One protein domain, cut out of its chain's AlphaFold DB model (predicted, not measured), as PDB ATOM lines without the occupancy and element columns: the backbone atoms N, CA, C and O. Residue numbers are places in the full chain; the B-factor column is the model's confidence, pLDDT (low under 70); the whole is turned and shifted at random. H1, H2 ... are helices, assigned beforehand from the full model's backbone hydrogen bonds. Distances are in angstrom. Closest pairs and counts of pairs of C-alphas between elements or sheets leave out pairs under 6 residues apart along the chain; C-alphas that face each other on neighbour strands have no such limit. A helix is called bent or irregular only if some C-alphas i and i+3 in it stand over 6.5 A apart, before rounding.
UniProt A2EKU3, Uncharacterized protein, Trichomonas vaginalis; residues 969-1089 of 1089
ATOM      1  N   GLN A 969     214.607 265.428 344.616       75.06
ATOM      2  CA  GLN A 969     213.234 265.186 344.138       75.06
ATOM      3  C   GLN A 969     213.122 265.184 342.602       75.06
ATOM      4  O   GLN A 969     212.351 264.417 342.029       75.06
ATOM      5  N   LYS A 970     213.925 266.014 341.928       76.00
ATOM      6  CA  LYS A 970     214.015 266.058 340.463       76.00
ATOM      7  C   LYS A 970     214.615 264.768 339.891       76.00
ATOM      8  O   LYS A 970     214.113 264.252 338.902       76.00
ATOM      9  N   ASN A 971     215.636 264.223 340.545       78.38
ATOM     10  CA  ASN A 971     216.338 263.014 340.105       78.38
ATOM     11  C   ASN A 971     215.576 261.734 340.442       78.38
ATOM     12  O   ASN A 971     215.647 260.772 339.688       78.38
ATOM     13  N   LYS A 972     214.760 261.755 341.500       83.12
ATOM     14  CA  LYS A 972     213.770 260.707 341.758       83.12
ATOM     15  C   LYS A 972     212.771 260.573 340.607       83.12
ATOM     16  O   LYS A 972     212.401 259.461 340.265       83.12
ATOM     17  N   ASN A 973     212.355 261.678 339.981       80.62
ATOM     18  CA  ASN A 973     211.471 261.610 338.812       80.62
ATOM     19  C   ASN A 973     212.177 261.000 337.592       80.62
ATOM     20  O   ASN A 973     211.606 260.103 336.986       80.62
ATOM     21  N   PHE A 974     213.419 261.406 337.294       81.56
ATOM     22  CA  PHE A 974     214.212 260.775 336.228       81.56
ATOM     23  C   PHE A 974     214.433 259.279 336.479       81.56
ATOM     24  O   PHE A 974     214.349 258.486 335.556       81.56
ATOM     25  N   PHE A 975     214.631 258.873 337.737       84.81
ATOM     26  CA  PHE A 975     214.755 257.460 338.090       84.81
ATOM     27  C   PHE A 975     213.492 256.669 337.731       84.81
ATOM     28  O   PHE A 975     213.583 255.558 337.222       84.81
ATOM     29  N   PHE A 976     212.309 257.238 337.975       83.56
ATOM     30  CA  PHE A 976     211.044 256.606 337.598       83.56
ATOM     31  C   PHE A 976     210.834 256.553 336.079       83.56
ATOM     32  O   PHE A 976     210.253 255.583 335.595       83.56
ATOM     33  N   GLU A 977     211.312 257.552 335.333       83.19
ATOM     34  CA  GLU A 977     211.319 257.537 333.863       83.19
ATOM     35  C   GLU A 977     212.238 256.420 333.337       83.19
ATOM     36  O   GLU A 977     211.757 255.519 332.651       83.19
ATOM     37  N   ASP A 978     213.500 256.381 333.779       82.62
ATOM     38  CA  ASP A 978     214.475 255.348 333.398       82.62
ATOM     39  C   ASP A 978     214.000 253.934 333.784       82.62
ATOM     40  O   ASP A 978     214.193 252.971 333.042       82.62
ATOM     41  N   LEU A 979     213.342 253.786 334.942       83.81
ATOM     42  CA  LEU A 979     212.774 252.512 335.386       83.81
ATOM     43  C   LEU A 979     211.595 252.066 334.506       83.81
ATOM     44  O   LEU A 979     211.435 250.872 334.241       83.81
ATOM     45  N   SER A 980     210.768 253.011 334.051       82.12
ATOM     46  CA  SER A 980     209.684 252.737 333.102       82.12
ATOM     47  C   SER A 980     210.238 252.254 331.764       82.12
ATOM     48  O   SER A 980     209.775 251.234 331.246       82.12
ATOM     49  N   ASP A 981     211.252 252.944 331.244       82.38
ATOM     50  CA  ASP A 981     211.913 252.586 329.990       82.38
ATOM     51  C   ASP A 981     212.609 251.226 330.103       82.38
ATOM     52  O   ASP A 981     212.451 250.377 329.227       82.38
ATOM     53  N   PHE A 982     213.266 250.945 331.234       84.56
ATOM     54  CA  PHE A 982     213.869 249.642 331.511       84.56
ATOM     55  C   PHE A 982     212.856 248.496 331.436       84.56
ATOM     56  O   PHE A 982     213.112 247.505 330.752       84.56
ATOM     57  N   PHE A 983     211.698 248.604 332.100       80.88
ATOM     58  CA  PHE A 983     210.684 247.545 332.040       80.88
ATOM     59  C   PHE A 983     210.080 247.390 330.641       80.88
ATOM     60  O   PHE A 983     209.799 246.263 330.226       80.88
ATOM     61  N   TYR A 984     209.909 248.488 329.904       77.56
ATOM     62  CA  TYR A 984     209.421 248.457 328.527       77.56
ATOM     63  C   TYR A 984     210.426 247.779 327.579       77.56
ATOM     64  O   TYR A 984     210.058 246.901 326.796       77.56
ATOM     65  N   GLU A 985     211.709 248.127 327.680       79.12
ATOM     66  CA  GLU A 985     212.787 247.500 326.915       79.12
ATOM     67  C   GLU A 985     212.968 246.024 327.265       79.12
ATOM     68  O   GLU A 985     213.141 245.207 326.363       79.12
ATOM     69  N   SER A 986     212.894 245.651 328.547       77.12
ATOM     70  CA  SER A 986     213.070 244.260 328.978       77.12
ATOM     71  C   SER A 986     212.034 243.312 328.370       77.12
ATOM     72  O   SER A 986     212.359 242.162 328.083       77.12
ATOM     73  N   ILE A 987     210.806 243.785 328.126       69.00
ATOM     74  CA  ILE A 987     209.762 242.998 327.455       69.00
ATOM     75  C   ILE A 987     210.036 242.865 325.946       69.00
ATOM     76  O   ILE A 987     209.834 241.784 325.392       69.00
ATOM     77  N   ASN A 988     210.497 243.935 325.288       67.44
ATOM     78  CA  ASN A 988     210.637 243.990 323.825       67.44
ATOM     79  C   ASN A 988     211.967 243.429 323.296       67.44
ATOM     80  O   ASN A 988     211.994 242.855 322.211       67.44
ATOM     81  N   LEU A 989     213.062 243.598 324.040       62.47
ATOM     82  CA  LEU A 989     214.421 243.217 323.629       62.47
ATOM     83  C   LEU A 989     214.895 241.894 324.245       62.47
ATOM     84  O   LEU A 989     216.046 241.523 324.043       62.47
ATOM     85  N   GLN A 990     214.033 241.198 324.997       62.22
ATOM     86  CA  GLN A 990     214.368 239.947 325.688       62.22
ATOM     87  C   GLN A 990     215.640 240.071 326.554       62.22
ATOM     88  O   GLN A 990     216.503 239.194 326.524       62.22
ATOM     89  N   LYS A 991     215.769 241.164 327.331       64.12
ATOM     90  CA  LYS A 991     216.865 241.314 328.313       64.12
ATOM     91  C   LYS A 991     216.905 240.095 329.245       64.12
ATOM     92  O   LYS A 991     215.863 239.503 329.533       64.12
ATOM     93  N   GLU A 992     218.093 239.722 329.725       70.25
ATOM     94  CA  GLU A 992     218.269 238.498 330.515       70.25
ATOM     95  C   GLU A 992     217.316 238.464 331.722       70.25
ATOM     96  O   GLU A 992     217.260 239.399 332.528       70.25
ATOM     97  N   GLN A 993     216.577 237.357 331.875       73.75
ATOM     98  CA  GLN A 993     215.605 237.151 332.962       73.75
ATOM     99  C   GLN A 993     216.196 237.456 334.347       73.75
ATOM    100  O   GLN A 993     215.502 237.968 335.231       73.75
ATOM    101  N   LYS A 994     217.485 237.140 334.520       73.38
ATOM    102  CA  LYS A 994     218.251 237.336 335.748       73.38
ATOM    103  C   LYS A 994     218.251 238.803 336.188       73.38
ATOM    104  O   LYS A 994     217.977 239.077 337.353       73.38
ATOM    105  N   ILE A 995     218.448 239.738 335.256       77.69
ATOM    106  CA  ILE A 995     218.510 241.185 335.523       77.69
ATOM    107  C   ILE A 995     217.145 241.709 335.978       77.69
ATOM    108  O   ILE A 995     217.045 242.418 336.978       77.69
ATOM    109  N   VAL A 996     216.066 241.321 335.291       79.31
ATOM    110  CA  VAL A 996     214.707 241.769 335.639       79.31
ATOM    111  C   VAL A 996     214.283 241.240 337.008       79.31
ATOM    112  O   VAL A 996     213.753 241.997 337.821       79.31
ATOM    113  N   SER A 997     214.538 239.957 337.275       77.38
ATOM    114  CA  SER A 997     214.269 239.340 338.579       77.38
ATOM    115  C   SER A 997     215.013 240.063 339.698       77.38
ATOM    116  O   SER A 997     214.443 240.387 340.742       77.38
ATOM    117  N   PHE A 998     216.279 240.392 339.444       80.50
ATOM    118  CA  PHE A 998     217.109 241.128 340.377       80.50
ATOM    119  C   PHE A 998     216.562 242.530 340.661       80.50
ATOM    120  O   PHE A 998     216.355 242.865 341.823       80.50
ATOM    121  N   VAL A 999     216.246 243.320 339.630       83.12
ATOM    122  CA  VAL A 999     215.659 244.664 339.785       83.12
ATOM    123  C   VAL A 999     214.361 244.616 340.592       83.12
ATOM    124  O   VAL A 999     214.193 245.399 341.525       83.12
ATOM    125  N   VAL A1000     213.462 243.678 340.284       82.06
ATOM    126  CA  VAL A1000     212.197 243.515 341.018       82.06
ATOM    127  C   VAL A1000     212.452 243.192 342.490       82.06
ATOM    128  O   VAL A1000     211.861 243.831 343.359       82.06
ATOM    129  N   ASN A1001     213.381 242.282 342.783       80.81
ATOM    130  CA  ASN A1001     213.761 241.946 344.153       80.81
ATOM    131  C   ASN A1001     214.323 243.161 344.915       80.81
ATOM    132  O   ASN A1001     213.866 243.478 346.014       80.81
ATOM    133  N   GLN A1002     215.248 243.905 344.308       82.88
ATOM    134  CA  GLN A1002     215.826 245.101 344.925       82.88
ATOM    135  C   GLN A1002     214.767 246.188 345.183       82.88
ATOM    136  O   GLN A1002     214.755 246.792 346.255       82.88
ATOM    137  N   LEU A1003     213.820 246.407 344.261       83.50
ATOM    138  CA  LEU A1003     212.720 247.356 344.477       83.50
ATOM    139  C   LEU A1003     211.846 246.954 345.672       83.50
ATOM    140  O   LEU A1003     211.485 247.813 346.469       83.50
ATOM    141  N   THR A1004     211.547 245.664 345.844       80.56
ATOM    142  CA  THR A1004     210.755 245.195 346.997       80.56
ATOM    143  C   THR A1004     211.489 245.296 348.335       80.56
ATOM    144  O   THR A1004     210.847 245.401 349.375       80.56
ATOM    145  N   LYS A1005     212.826 245.314 348.328       79.19
ATOM    146  CA  LYS A1005     213.651 245.478 349.536       79.19
ATOM    147  C   LYS A1005     213.851 246.936 349.954       79.19
ATOM    148  O   LYS A1005     214.357 247.188 351.043       79.19
ATOM    149  N   THR A1006     213.468 247.888 349.107       81.00
ATOM    150  CA  THR A1006     213.712 249.319 349.330       81.00
ATOM    151  C   THR A1006     212.487 249.981 349.943       81.00
ATOM    152  O   THR A1006     211.358 249.745 349.515       81.00
ATOM    153  N   PHE A1007     212.694 250.844 350.937       79.19
ATOM    154  CA  PHE A1007     211.598 251.591 351.541       79.19
ATOM    155  C   PHE A1007     211.211 252.787 350.660       79.19
ATOM    156  O   PHE A1007     211.991 253.714 350.483       79.19
ATOM    157  N   PHE A1008     209.982 252.813 350.151       80.81
ATOM    158  CA  PHE A1008     209.451 253.951 349.396       80.81
ATOM    159  C   PHE A1008     208.355 254.664 350.192       80.81
ATOM    160  O   PHE A1008     207.506 254.028 350.823       80.81
ATOM    161  N   ALA A1009     208.340 255.999 350.152       80.75
ATOM    162  CA  ALA A1009     207.217 256.768 350.675       80.75
ATOM    163  C   ALA A1009     205.946 256.477 349.861       80.75
ATOM    164  O   ALA A1009     206.007 256.055 348.708       80.75
ATOM    165  N   LYS A1010     204.766 256.748 350.430       76.88
ATOM    166  CA  LYS A1010     203.479 256.412 349.793       76.88
ATOM    167  C   LYS A1010     203.345 256.959 348.362       76.88
ATOM    168  O   LYS A1010     202.973 256.215 347.463       76.88
ATOM    169  N   GLU A1011     203.697 258.225 348.146       79.38
ATOM    170  CA  GLU A1011     203.654 258.865 346.820       79.38
ATOM    171  C   GLU A1011     204.634 258.226 345.818       79.38
ATOM    172  O   GLU A1011     204.395 258.216 344.614       79.38
ATOM    173  N   GLU A1012     205.749 257.686 346.307       81.94
ATOM    174  CA  GLU A1012     206.793 257.051 345.497       81.94
ATOM    175  C   GLU A1012     206.368 255.629 345.104       81.94
ATOM    176  O   GLU A1012     206.445 255.260 343.932       81.94
ATOM    177  N   SER A1013     205.795 254.878 346.047       82.00
ATOM    178  CA  SER A1013     205.130 253.596 345.796       82.00
ATOM    179  C   SER A1013     203.994 253.729 344.778       82.00
ATOM    180  O   SER A1013     203.843 252.885 343.894       82.00
ATOM    181  N   GLU A1014     203.217 254.817 344.843       81.12
ATOM    182  CA  GLU A1014     202.169 255.116 343.860       81.12
ATOM    183  C   GLU A1014     202.738 255.356 342.452       81.12
ATOM    184  O   GLU A1014     202.128 254.920 341.476       81.12
ATOM    185  N   LYS A1015     203.923 255.967 342.319       83.00
ATOM    186  CA  LYS A1015     204.599 256.132 341.020       83.00
ATOM    187  C   LYS A1015     205.098 254.806 340.447       83.00
ATOM    188  O   LYS A1015     204.862 254.540 339.271       83.00
ATOM    189  N   ILE A1016     205.700 253.933 341.261       82.12
ATOM    190  CA  ILE A1016     206.081 252.572 340.825       82.12
ATOM    191  C   ILE A1016     204.836 251.797 340.370       82.12
ATOM    192  O   ILE A1016     204.826 251.123 339.334       82.12
ATOM    193  N   LEU A1017     203.732 251.952 341.102       81.94
ATOM    194  CA  LEU A1017     202.456 251.358 340.739       81.94
ATOM    195  C   LEU A1017     201.889 251.929 339.428       81.94
ATOM    196  O   LEU A1017     201.299 251.186 338.648       81.94
ATOM    197  N   GLN A1018     202.072 253.222 339.149       83.69
ATOM    198  CA  GLN A1018     201.689 253.829 337.870       83.69
ATOM    199  C   GLN A1018     202.516 253.283 336.702       83.69
ATOM    200  O   GLN A1018     201.933 252.967 335.666       83.69
ATOM    201  N   ILE A1019     203.830 253.091 336.877       82.81
ATOM    202  CA  ILE A1019     204.711 252.483 335.862       82.81
ATOM    203  C   ILE A1019     204.211 251.080 335.501       82.81
ATOM    204  O   ILE A1019     203.969 250.776 334.334       82.81
ATOM    205  N   THR A1020     203.947 250.243 336.506       76.69
ATOM    206  CA  THR A1020     203.430 248.878 336.286       76.69
ATOM    207  C   THR A1020     201.989 248.841 335.751       76.69
ATOM    208  O   THR A1020     201.551 247.824 335.209       76.69
ATOM    209  N   LYS A1021     201.238 249.944 335.878       74.12
ATOM    210  CA  LYS A1021     199.882 250.133 335.328       74.12
ATOM    211  C   LYS A1021     199.857 250.851 333.984       74.12
ATOM    212  O   LYS A1021     198.764 251.037 333.445       74.12
ATOM    213  N   ASN A1022     201.009 251.232 333.432       80.38
ATOM    214  CA  ASN A1022     201.079 251.888 332.133       80.38
ATOM    215  C   ASN A1022     200.314 251.042 331.099       80.38
ATOM    216  O   ASN A1022     200.500 249.825 331.010       80.38
ATOM    217  N   SER A1023     199.392 251.672 330.366       72.12
ATOM    218  CA  SER A1023     198.467 250.990 329.456       72.12
ATOM    219  C   SER A1023     199.193 250.276 328.315       72.12
ATOM    220  O   SER A1023     198.732 249.227 327.868       72.12
ATOM    221  N   SER A1024     200.346 250.804 327.893       74.75
ATOM    222  CA  SER A1024     201.225 250.197 326.888       74.75
ATOM    223  C   SER A1024     201.934 248.943 327.419       74.75
ATOM    224  O   SER A1024     201.847 247.882 326.807       74.75
ATOM    225  N   LEU A1025     202.541 249.026 328.607       75.75
ATOM    226  CA  LEU A1025     203.193 247.899 329.278       75.75
ATOM    227  C   LEU A1025     202.177 246.796 329.617       75.75
ATOM    228  O   LEU A1025     202.402 245.614 329.372       75.75
ATOM    229  N   SER A1026     201.006 247.188 330.123       74.50
ATOM    230  CA  SER A1026     199.923 246.269 330.470       74.50
ATOM    231  C   SER A1026     199.370 245.545 329.241       74.50
ATOM    232  O   SER A1026     199.140 244.338 329.305       74.50
ATOM    233  N   SER A1027     199.146 246.246 328.123       75.94
ATOM    234  CA  SER A1027     198.625 245.628 326.897       75.94
ATOM    235  C   SER A1027     199.620 244.634 326.293       75.94
ATOM    236  O   SER A1027     199.198 243.545 325.904       75.94
ATOM    237  N   GLN A1028     200.922 244.942 326.323       76.94
ATOM    238  CA  GLN A1028     201.997 244.034 325.909       76.94
ATOM    239  C   GLN A1028     202.079 242.791 326.801       76.94
ATOM    240  O   GLN A1028     202.059 241.673 326.289       76.94
ATOM    241  N   ILE A1029     202.067 242.962 328.129       75.50
ATOM    242  CA  ILE A1029     202.019 241.842 329.083       75.50
ATOM    243  C   ILE A1029     200.808 240.944 328.794       75.50
ATOM    244  O   ILE A1029     200.936 239.722 328.708       75.50
ATOM    245  N   PHE A1030     199.621 241.530 328.596       74.81
ATOM    246  CA  PHE A1030     198.412 240.764 328.278       74.81
ATOM    247  C   PHE A1030     198.489 240.062 326.921       74.81
ATOM    248  O   PHE A1030     197.992 238.941 326.802       74.81
ATOM    249  N   GLN A1031     199.087 240.688 325.908       78.25
ATOM    250  CA  GLN A1031     199.272 240.088 324.593       78.25
ATOM    251  C   GLN A1031     200.209 238.875 324.672       78.25
ATOM    252  O   GLN A1031     199.808 237.785 324.263       78.25
ATOM    253  N   ILE A1032     201.380 239.022 325.300       76.12
ATOM    254  CA  ILE A1032     202.377 237.953 325.491       76.12
ATOM    255  C   ILE A1032     201.781 236.786 326.291       76.12
ATOM    256  O   ILE A1032     201.891 235.626 325.892       76.12
ATOM    257  N   LEU A1033     201.065 237.069 327.386       72.31
ATOM    258  CA  LEU A1033     200.391 236.041 328.192       72.31
ATOM    259  C   LEU A1033     199.200 235.377 327.474       72.31
ATOM    260  O   LEU A1033     198.807 234.261 327.824       72.31
ATOM    261  N   ARG A1034     198.581 236.044 326.492       73.00
ATOM    262  CA  ARG A1034     197.496 235.475 325.677       73.00
ATOM    263  C   ARG A1034     198.043 234.606 324.550       73.00
ATOM    264  O   ARG A1034     197.453 233.569 324.248       73.00
ATOM    265  N   GLU A1035     199.143 235.023 323.937       71.31
ATOM    266  CA  GLU A1035     199.834 234.299 322.871       71.31
ATOM    267  C   GLU A1035     200.592 233.077 323.405       71.31
ATOM    268  O   GLU A1035     200.649 232.060 322.715       71.31
ATOM    269  N   SER A1036     201.052 233.090 324.662       67.44
ATOM    270  CA  SER A1036     201.699 231.927 325.293       67.44
ATOM    271  C   SER A1036     200.788 230.700 325.401       67.44
ATOM    272  O   SER A1036     201.258 229.564 325.350       67.44
ATOM    273  N   LYS A1037     199.462 230.899 325.439       62.03
ATOM    274  CA  LYS A1037     198.474 229.809 325.351       62.03
ATOM    275  C   LYS A1037     198.457 229.107 323.988       62.03
ATOM    276  O   LYS A1037     197.898 228.018 323.891       62.03
ATOM    277  N   LYS A1038     199.035 229.714 322.946       63.69
ATOM    278  CA  LYS A1038     199.088 229.191 321.571       63.69
ATOM    279  C   LYS A1038     200.430 228.516 321.219       63.69
ATOM    280  O   LYS A1038     200.695 228.311 320.044       63.69
ATOM    281  N   GLN A1039     201.242 228.157 322.223       56.25
ATOM    282  CA  GLN A1039     202.500 227.381 322.131       56.25
ATOM    283  C   GLN A1039     203.716 228.037 321.432       56.25
ATOM    284  O   GLN A1039     204.758 227.398 321.375       56.25
ATOM    285  N   ASN A1040     203.655 229.303 320.994       55.28
ATOM    286  CA  ASN A1040     204.744 229.949 320.225       55.28
ATOM    287  C   ASN A1040     205.445 231.142 320.917       55.28
ATOM    288  O   ASN A1040     206.057 231.957 320.232       55.28
ATOM    289  N   VAL A1041     205.360 231.290 322.244       63.31
ATOM    290  CA  VAL A1041     205.983 232.431 322.953       63.31
ATOM    291  C   VAL A1041     207.182 231.980 323.777       63.31
ATOM    292  O   VAL A1041     207.102 230.977 324.486       63.31
ATOM    293  N   ASP A1042     208.263 232.758 323.700       70.38
ATOM    294  CA  ASP A1042     209.479 232.581 324.491       70.38
ATOM    295  C   ASP A1042     209.175 232.621 326.001       70.38
ATOM    296  O   ASP A1042     208.511 233.526 326.520       70.38
ATOM    297  N   TYR A1043     209.681 231.613 326.712       71.12
ATOM    298  CA  TYR A1043     209.563 231.458 328.156       71.12
ATOM    299  C   TYR A1043     210.125 232.674 328.915       71.12
ATOM    300  O   TYR A1043     209.581 233.075 329.949       71.12
ATOM    301  N   ASN A1044     211.154 233.321 328.353       71.44
ATOM    302  CA  ASN A1044     211.767 234.525 328.909       71.44
ATOM    303  C   ASN A1044     210.781 235.677 329.060       71.44
ATOM    304  O   ASN A1044     210.648 236.247 330.147       71.44
ATOM    305  N   SER A1045     210.014 235.953 328.009       73.31
ATOM    306  CA  SER A1045     209.022 237.025 328.010       73.31
ATOM    307  C   SER A1045     207.908 236.774 329.035       73.31
ATOM    308  O   SER A1045     207.471 237.705 329.714       73.31
ATOM    309  N   ILE A1046     207.480 235.516 329.209       74.00
ATOM    310  CA  ILE A1046     206.450 235.133 330.195       74.00
ATOM    311  C   ILE A1046     206.940 235.375 331.626       74.00
ATOM    312  O   ILE A1046     206.192 235.899 332.455       74.00
ATOM    313  N   TYR A1047     208.188 235.015 331.923       75.31
ATOM    314  CA  TYR A1047     208.779 235.214 333.245       75.31
ATOM    315  C   TYR A1047     208.917 236.700 333.597       75.31
ATOM    316  O   TYR A1047     208.484 237.118 334.671       75.31
ATOM    317  N   ILE A1048     209.424 237.514 332.665       77.38
ATOM    318  CA  ILE A1048     209.531 238.976 332.822       77.38
ATOM    319  C   ILE A1048     208.154 239.589 333.112       77.38
ATOM    320  O   ILE A1048     208.002 240.364 334.057       77.38
ATOM    321  N   CYS A1049     207.120 239.171 332.374       78.94
ATOM    322  CA  CYS A1049     205.741 239.594 332.626       78.94
ATOM    323  C   CYS A1049     205.265 239.240 334.045       78.94
ATOM    324  O   CYS A1049     204.593 240.044 334.692       78.94
ATOM    325  N   CYS A1050     205.617 238.054 334.544       78.50
ATOM    326  CA  CYS A1050     205.248 237.621 335.892       78.50
ATOM    327  C   CYS A1050     205.957 238.438 336.977       78.50
ATOM    328  O   CYS A1050     205.312 238.797 337.958       78.50
ATOM    329  N   GLN A1051     207.236 238.779 336.794       81.69
ATOM    330  CA  GLN A1051     207.991 239.613 337.734       81.69
ATOM    331  C   GLN A1051     207.432 241.046 337.805       81.69
ATOM    332  O   GLN A1051     207.269 241.604 338.887       81.69
ATOM    333  N   ILE A1052     207.027 241.623 336.670       81.38
ATOM    334  CA  ILE A1052     206.394 242.952 336.644       81.38
ATOM    335  C   ILE A1052     205.005 242.921 337.306       81.38
ATOM    336  O   ILE A1052     204.650 243.822 338.069       81.38
ATOM    337  N   LEU A1053     204.213 241.870 337.059       80.19
ATOM    338  CA  LEU A1053     202.925 241.679 337.733       80.19
ATOM    339  C   LEU A1053     203.093 241.468 339.240       80.19
ATOM    340  O   LEU A1053     202.303 242.001 340.014       80.19
ATOM    341  N   TYR A1054     204.118 240.727 339.653       81.94
ATOM    342  CA  TYR A1054     204.467 240.552 341.056       81.94
ATOM    343  C   TYR A1054     204.718 241.902 341.733       81.94
ATOM    344  O   TYR A1054     204.062 242.227 342.721       81.94
ATOM    345  N   LEU A1055     205.589 242.726 341.139       81.75
ATOM    346  CA  LEU A1055     205.911 244.065 341.631       81.75
ATOM    347  C   LEU A1055     204.650 244.932 341.782       81.75
ATOM    348  O   LEU A1055     204.451 245.573 342.812       81.75
ATOM    349  N   LYS A1056     203.755 244.900 340.784       83.38
ATOM    350  CA  LYS A1056     202.461 245.594 340.840       83.38
ATOM    351  C   LYS A1056     201.652 245.174 342.065       83.38
ATOM    352  O   LYS A1056     201.165 246.022 342.805       83.38
ATOM    353  N   TYR A1057     201.470 243.874 342.262       79.81
ATOM    354  CA  TYR A1057     200.623 243.353 343.330       79.81
ATOM    355  C   TYR A1057     201.248 243.504 344.724       79.81
ATOM    356  O   TYR A1057     200.509 243.694 345.692       79.81
ATOM    357  N   TYR A1058     202.579 243.500 344.818       81.38
ATOM    358  CA  TYR A1058     203.319 243.844 346.031       81.38
ATOM    359  C   TYR A1058     203.026 245.289 346.468       81.38
ATOM    360  O   TYR A1058     202.559 245.516 347.581       81.38
ATOM    361  N   PHE A1059     203.160 246.268 345.565       81.38
ATOM    362  CA  PHE A1059     202.847 247.673 345.872       81.38
ATOM    363  C   PHE A1059     201.338 247.967 346.016       81.38
ATOM    364  O   PHE A1059     200.967 248.989 346.587       81.38
ATOM    365  N   GLU A1060     200.450 247.071 345.564       80.75
ATOM    366  CA  GLU A1060     199.014 247.097 345.908       80.75
ATOM    367  C   GLU A1060     198.711 246.511 347.300       80.75
ATOM    368  O   GLU A1060     197.555 246.543 347.725       80.75
ATOM    369  N   GLY A1061     199.710 245.962 348.002       79.31
ATOM    370  CA  GLY A1061     199.546 245.307 349.302       79.31
ATOM    371  C   GLY A1061     198.824 243.958 349.231       79.31
ATOM    372  O   GLY A1061     198.293 243.493 350.236       79.31
ATOM    373  N   LYS A1062     198.757 243.335 348.047       71.31
ATOM    374  CA  LYS A1062     198.066 242.050 347.830       71.31
ATOM    375  C   LYS A1062     198.976 240.833 348.011       71.31
ATOM    376  O   LYS A1062     198.470 239.716 348.094       71.31
ATOM    377  N   ILE A1063     200.290 241.043 348.055       71.81
ATOM    378  CA  ILE A1063     201.318 240.023 348.295       71.81
ATOM    379  C   ILE A1063     202.310 240.596 349.308       71.81
ATOM    380  O   ILE A1063     202.669 241.766 349.198       71.81
ATOM    381  N   ILE A1064     202.736 239.783 350.275       65.25
ATOM    382  CA  ILE A1064     203.675 240.179 351.345       65.25
ATOM    383  C   ILE A1064     204.962 239.332 351.308       65.25
ATOM    384  O   ILE A1064     205.964 239.712 351.905       65.25
ATOM    385  N   ASP A1065     204.949 238.207 350.592       66.50
ATOM    386  CA  ASP A1065     206.083 237.282 350.522       66.50
ATOM    387  C   ASP A1065     207.258 237.861 349.706       66.50
ATOM    388  O   ASP A1065     207.172 238.955 349.147       66.50
ATOM    389  N   GLU A1066     208.389 237.153 349.656       60.12
ATOM    390  CA  GLU A1066     209.510 237.509 348.776       60.12
ATOM    391  C   GLU A1066     209.219 237.111 347.317       60.12
ATOM    392  O   GLU A1066     208.549 236.096 347.075       60.12
ATOM    393  N   PRO A1067     209.725 237.868 346.319       63.69
ATOM    394  CA  PRO A1067     209.589 237.482 344.922       63.69
ATOM    395  C   PRO A1067     210.194 236.092 344.699       63.69
ATOM    396  O   PRO A1067     211.284 235.807 345.201       63.69
ATOM    397  N   PRO A1068     209.524 235.209 343.940       60.22
ATOM    398  CA  PRO A1068     210.015 233.857 343.727       60.22
ATOM    399  C   PRO A1068     211.375 233.885 343.013       60.22
ATOM    400  O   PRO A1068     211.473 234.316 341.859       60.22
ATOM    401  N   THR A1069     212.414 233.393 343.691       56.19
ATOM    402  CA  THR A1069     213.726 233.117 343.095       56.19
ATOM    403  C   THR A1069     213.611 231.896 342.181       56.19
ATOM    404  O   THR A1069     212.946 230.910 342.521       56.19
ATOM    405  N   PHE A1070     214.183 231.978 340.978       54.81
ATOM    406  CA  PHE A1070     214.050 230.912 339.988       54.81
ATOM    407  C   PHE A1070     215.216 229.928 340.102       54.81
ATOM    408  O   PHE A1070     216.344 230.281 339.782       54.81
ATOM    409  N   ASP A1071     214.901 228.705 340.525       54.88
ATOM    410  CA  ASP A1071     215.585 227.497 340.064       54.88
ATOM    411  C   ASP A1071     214.671 226.863 339.007       54.88
ATOM    412  O   ASP A1071     213.443 226.860 339.175       54.88
ATOM    413  N   GLU A1072     215.244 226.341 337.919       47.72
ATOM    414  CA  GLU A1072     214.526 225.818 336.740       47.72
ATOM    415  C   GLU A1072     213.434 224.772 337.069       47.72
ATOM    416  O   GLU A1072     212.499 224.576 336.293       47.72
ATOM    417  N   GLU A1073     213.464 224.166 338.261       48.09
ATOM    418  CA  GLU A1073     212.479 223.194 338.752       48.09
ATOM    419  C   GLU A1073     211.110 223.788 339.169       48.09
ATOM    420  O   GLU A1073     210.165 223.043 339.426       48.09
ATOM    421  N   LYS A1074     210.930 225.120 339.219       55.09
ATOM    422  CA  LYS A1074     209.703 225.764 339.761       55.09
ATOM    423  C   LYS A1074     208.704 226.289 338.715       55.09
ATOM    424  O   LYS A1074     207.868 227.146 339.018       55.09
ATOM    425  N   ILE A1075     208.709 225.742 337.499       52.44
ATOM    426  CA  ILE A1075     207.756 226.091 336.420       52.44
ATOM    427  C   ILE A1075     206.286 225.918 336.856       52.44
ATOM    428  O   ILE A1075     205.421 226.722 336.486       52.44
ATOM    429  N   ASP A1076     205.988 224.913 337.680       53.56
ATOM    430  CA  ASP A1076     204.627 224.646 338.160       53.56
ATOM    431  C   ASP A1076     204.130 225.679 339.177       53.56
ATOM    432  O   ASP A1076     202.934 225.974 339.219       53.56
ATOM    433  N   ILE A1077     205.035 226.308 339.933       55.22
ATOM    434  CA  ILE A1077     204.695 227.414 340.835       55.22
ATOM    435  C   ILE A1077     204.317 228.643 340.013       55.22
ATOM    436  O   ILE A1077     203.287 229.248 340.294       55.22
ATOM    437  N   LEU A1078     205.063 228.957 338.946       55.06
ATOM    438  CA  LEU A1078     204.738 230.069 338.047       55.06
ATOM    439  C   LEU A1078     203.372 229.860 337.370       55.06
ATOM    440  O   LEU A1078     202.548 230.770 337.346       55.06
ATOM    441  N   LYS A1079     203.072 228.641 336.895       57.75
ATOM    442  CA  LYS A1079     201.752 228.291 336.331       57.75
ATOM    443  C   LYS A1079     200.626 228.400 337.363       57.75
ATOM    444  O   LYS A1079     199.552 228.914 337.046       57.75
ATOM    445  N   LYS A1080     200.862 227.950 338.600       59.56
ATOM    446  CA  LYS A1080     199.907 228.057 339.714       59.56
ATOM    447  C   LYS A1080     199.685 229.519 340.116       59.56
ATOM    448  O   LYS A1080     198.546 229.909 340.350       59.56
ATOM    449  N   TYR A1081     200.734 230.337 340.088       58.09
ATOM    450  CA  TYR A1081     200.703 231.770 340.376       58.09
ATOM    451  C   TYR A1081     199.976 232.561 339.284       58.09
ATOM    452  O   TYR A1081     199.056 233.313 339.587       58.09
ATOM    453  N   ILE A1082     200.281 232.311 338.005       59.25
ATOM    454  CA  ILE A1082     199.547 232.862 336.854       59.25
ATOM    455  C   ILE A1082     198.067 232.465 336.931       59.25
ATOM    456  O   ILE A1082     197.195 233.300 336.706       59.25
ATOM    457  N   SER A1083     197.759 231.212 337.292       61.12
ATOM    458  CA  SER A1083     196.379 230.755 337.502       61.12
ATOM    459  C   SER A1083     195.685 231.496 338.651       61.12
ATOM    460  O   SER A1083     194.508 231.831 338.530       61.12
ATOM    461  N   MET A1084     196.405 231.788 339.736       61.44
ATOM    462  CA  MET A1084     195.896 232.528 340.892       61.44
ATOM    463  C   MET A1084     195.637 234.005 340.555       61.44
ATOM    464  O   MET A1084     194.544 234.509 340.809       61.44
ATOM    465  N   LEU A1085     196.592 234.668 339.892       54.12
ATOM    466  CA  LEU A1085     196.482 236.059 339.446       54.12
ATOM    467  C   LEU A1085     195.388 236.253 338.384       54.12
ATOM    468  O   LEU A1085     194.717 237.280 338.369       54.12
ATOM    469  N   MET A1086     195.178 235.263 337.509       57.94
ATOM    470  CA  MET A1086     194.112 235.282 336.498       57.94
ATOM    471  C   MET A1086     192.719 234.991 337.078       57.94
ATOM    472  O   MET A1086     191.736 235.346 336.438       57.94
ATOM    473  N   LYS A1087     192.619 234.356 338.257       56.16
ATOM    474  CA  LYS A1087     191.351 234.084 338.968       56.16
ATOM    475  C   LYS A1087     190.870 235.240 339.855       56.16
ATOM    476  O   LYS A1087     189.707 235.247 340.232       56.16
ATOM    477  N   GLN A1088     191.748 236.176 340.222       48.81
ATOM    478  CA  GLN A1088     191.405 237.374 341.011       48.81
ATOM    479  C   GLN A1088     190.863 238.543 340.164       48.81
ATOM    480  O   GLN A1088     190.615 239.626 340.695       48.81
ATOM    481  N   LYS A1089     190.697 238.334 338.857       38.19
ATOM    482  CA  LYS A1089     190.041 239.241 337.917       38.19
ATOM    483  C   LYS A1089     188.662 238.686 337.593       38.19
ATOM    484  O   LYS A1089     187.742 239.513 337.418       38.19
TER     485      LYS A1089
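This is residues 969 to 1089 of the 1089 residues of an uncharacterized protein of Trichomonas vaginalis (UniProt A2EKU3). H5 is the core of an up-and-down bundle with H1, H2 and H3, each running against the one before, while H4 crosses H5 near residues 1045 to 1049. H6 slants past H5, touching no helix. The 121 printed residues hold six named helices, H1 to H6, and no named strand: all helix, compact, radius of gyration of the C-alphas 14.1 A, spans 45 by 29 by 28 A.

H1, residues 969 to 988, touches H3, residues 1010 to 1020, with residues 976 to 980 alone; the closest C-alphas, of Ser 980 and Ile 1019, are 5.7 A apart. H2, residues 993 to 1005, touches the hub H5, residues 1043 to 1059, at a shallow tilt of 7 degrees, the same way; closest C-alphas Gln 993 and Asn 1044, 6.2 A. H4, residues 1023 to 1038, touches H5 with residues 1029 to 1036 alone, closest C-alphas Ile 1029 and Cys 1049, 5.6 A. H6, residues 1072 to 1087, is close to H5 but not clearly touching. O i to N i+4 pairs are within hydrogen-bond range throughout H1, H2, H3 and H5, and in 10 of 12 in H4 and H6.

H1, 29.5 A long, begins at C-alpha 969 (213.234, 265.186, 344.138); H6, irregular with C-alphas 1073 and 1076 8.0 A apart, ends at C-alpha 1087 (191.351, 234.084, 338.968).

The printed part has no cut; the link H5 to H6 is long, and pLDDT is under 70 at residues 987 to 991, 1036 to 1041 and 1064 to 1089.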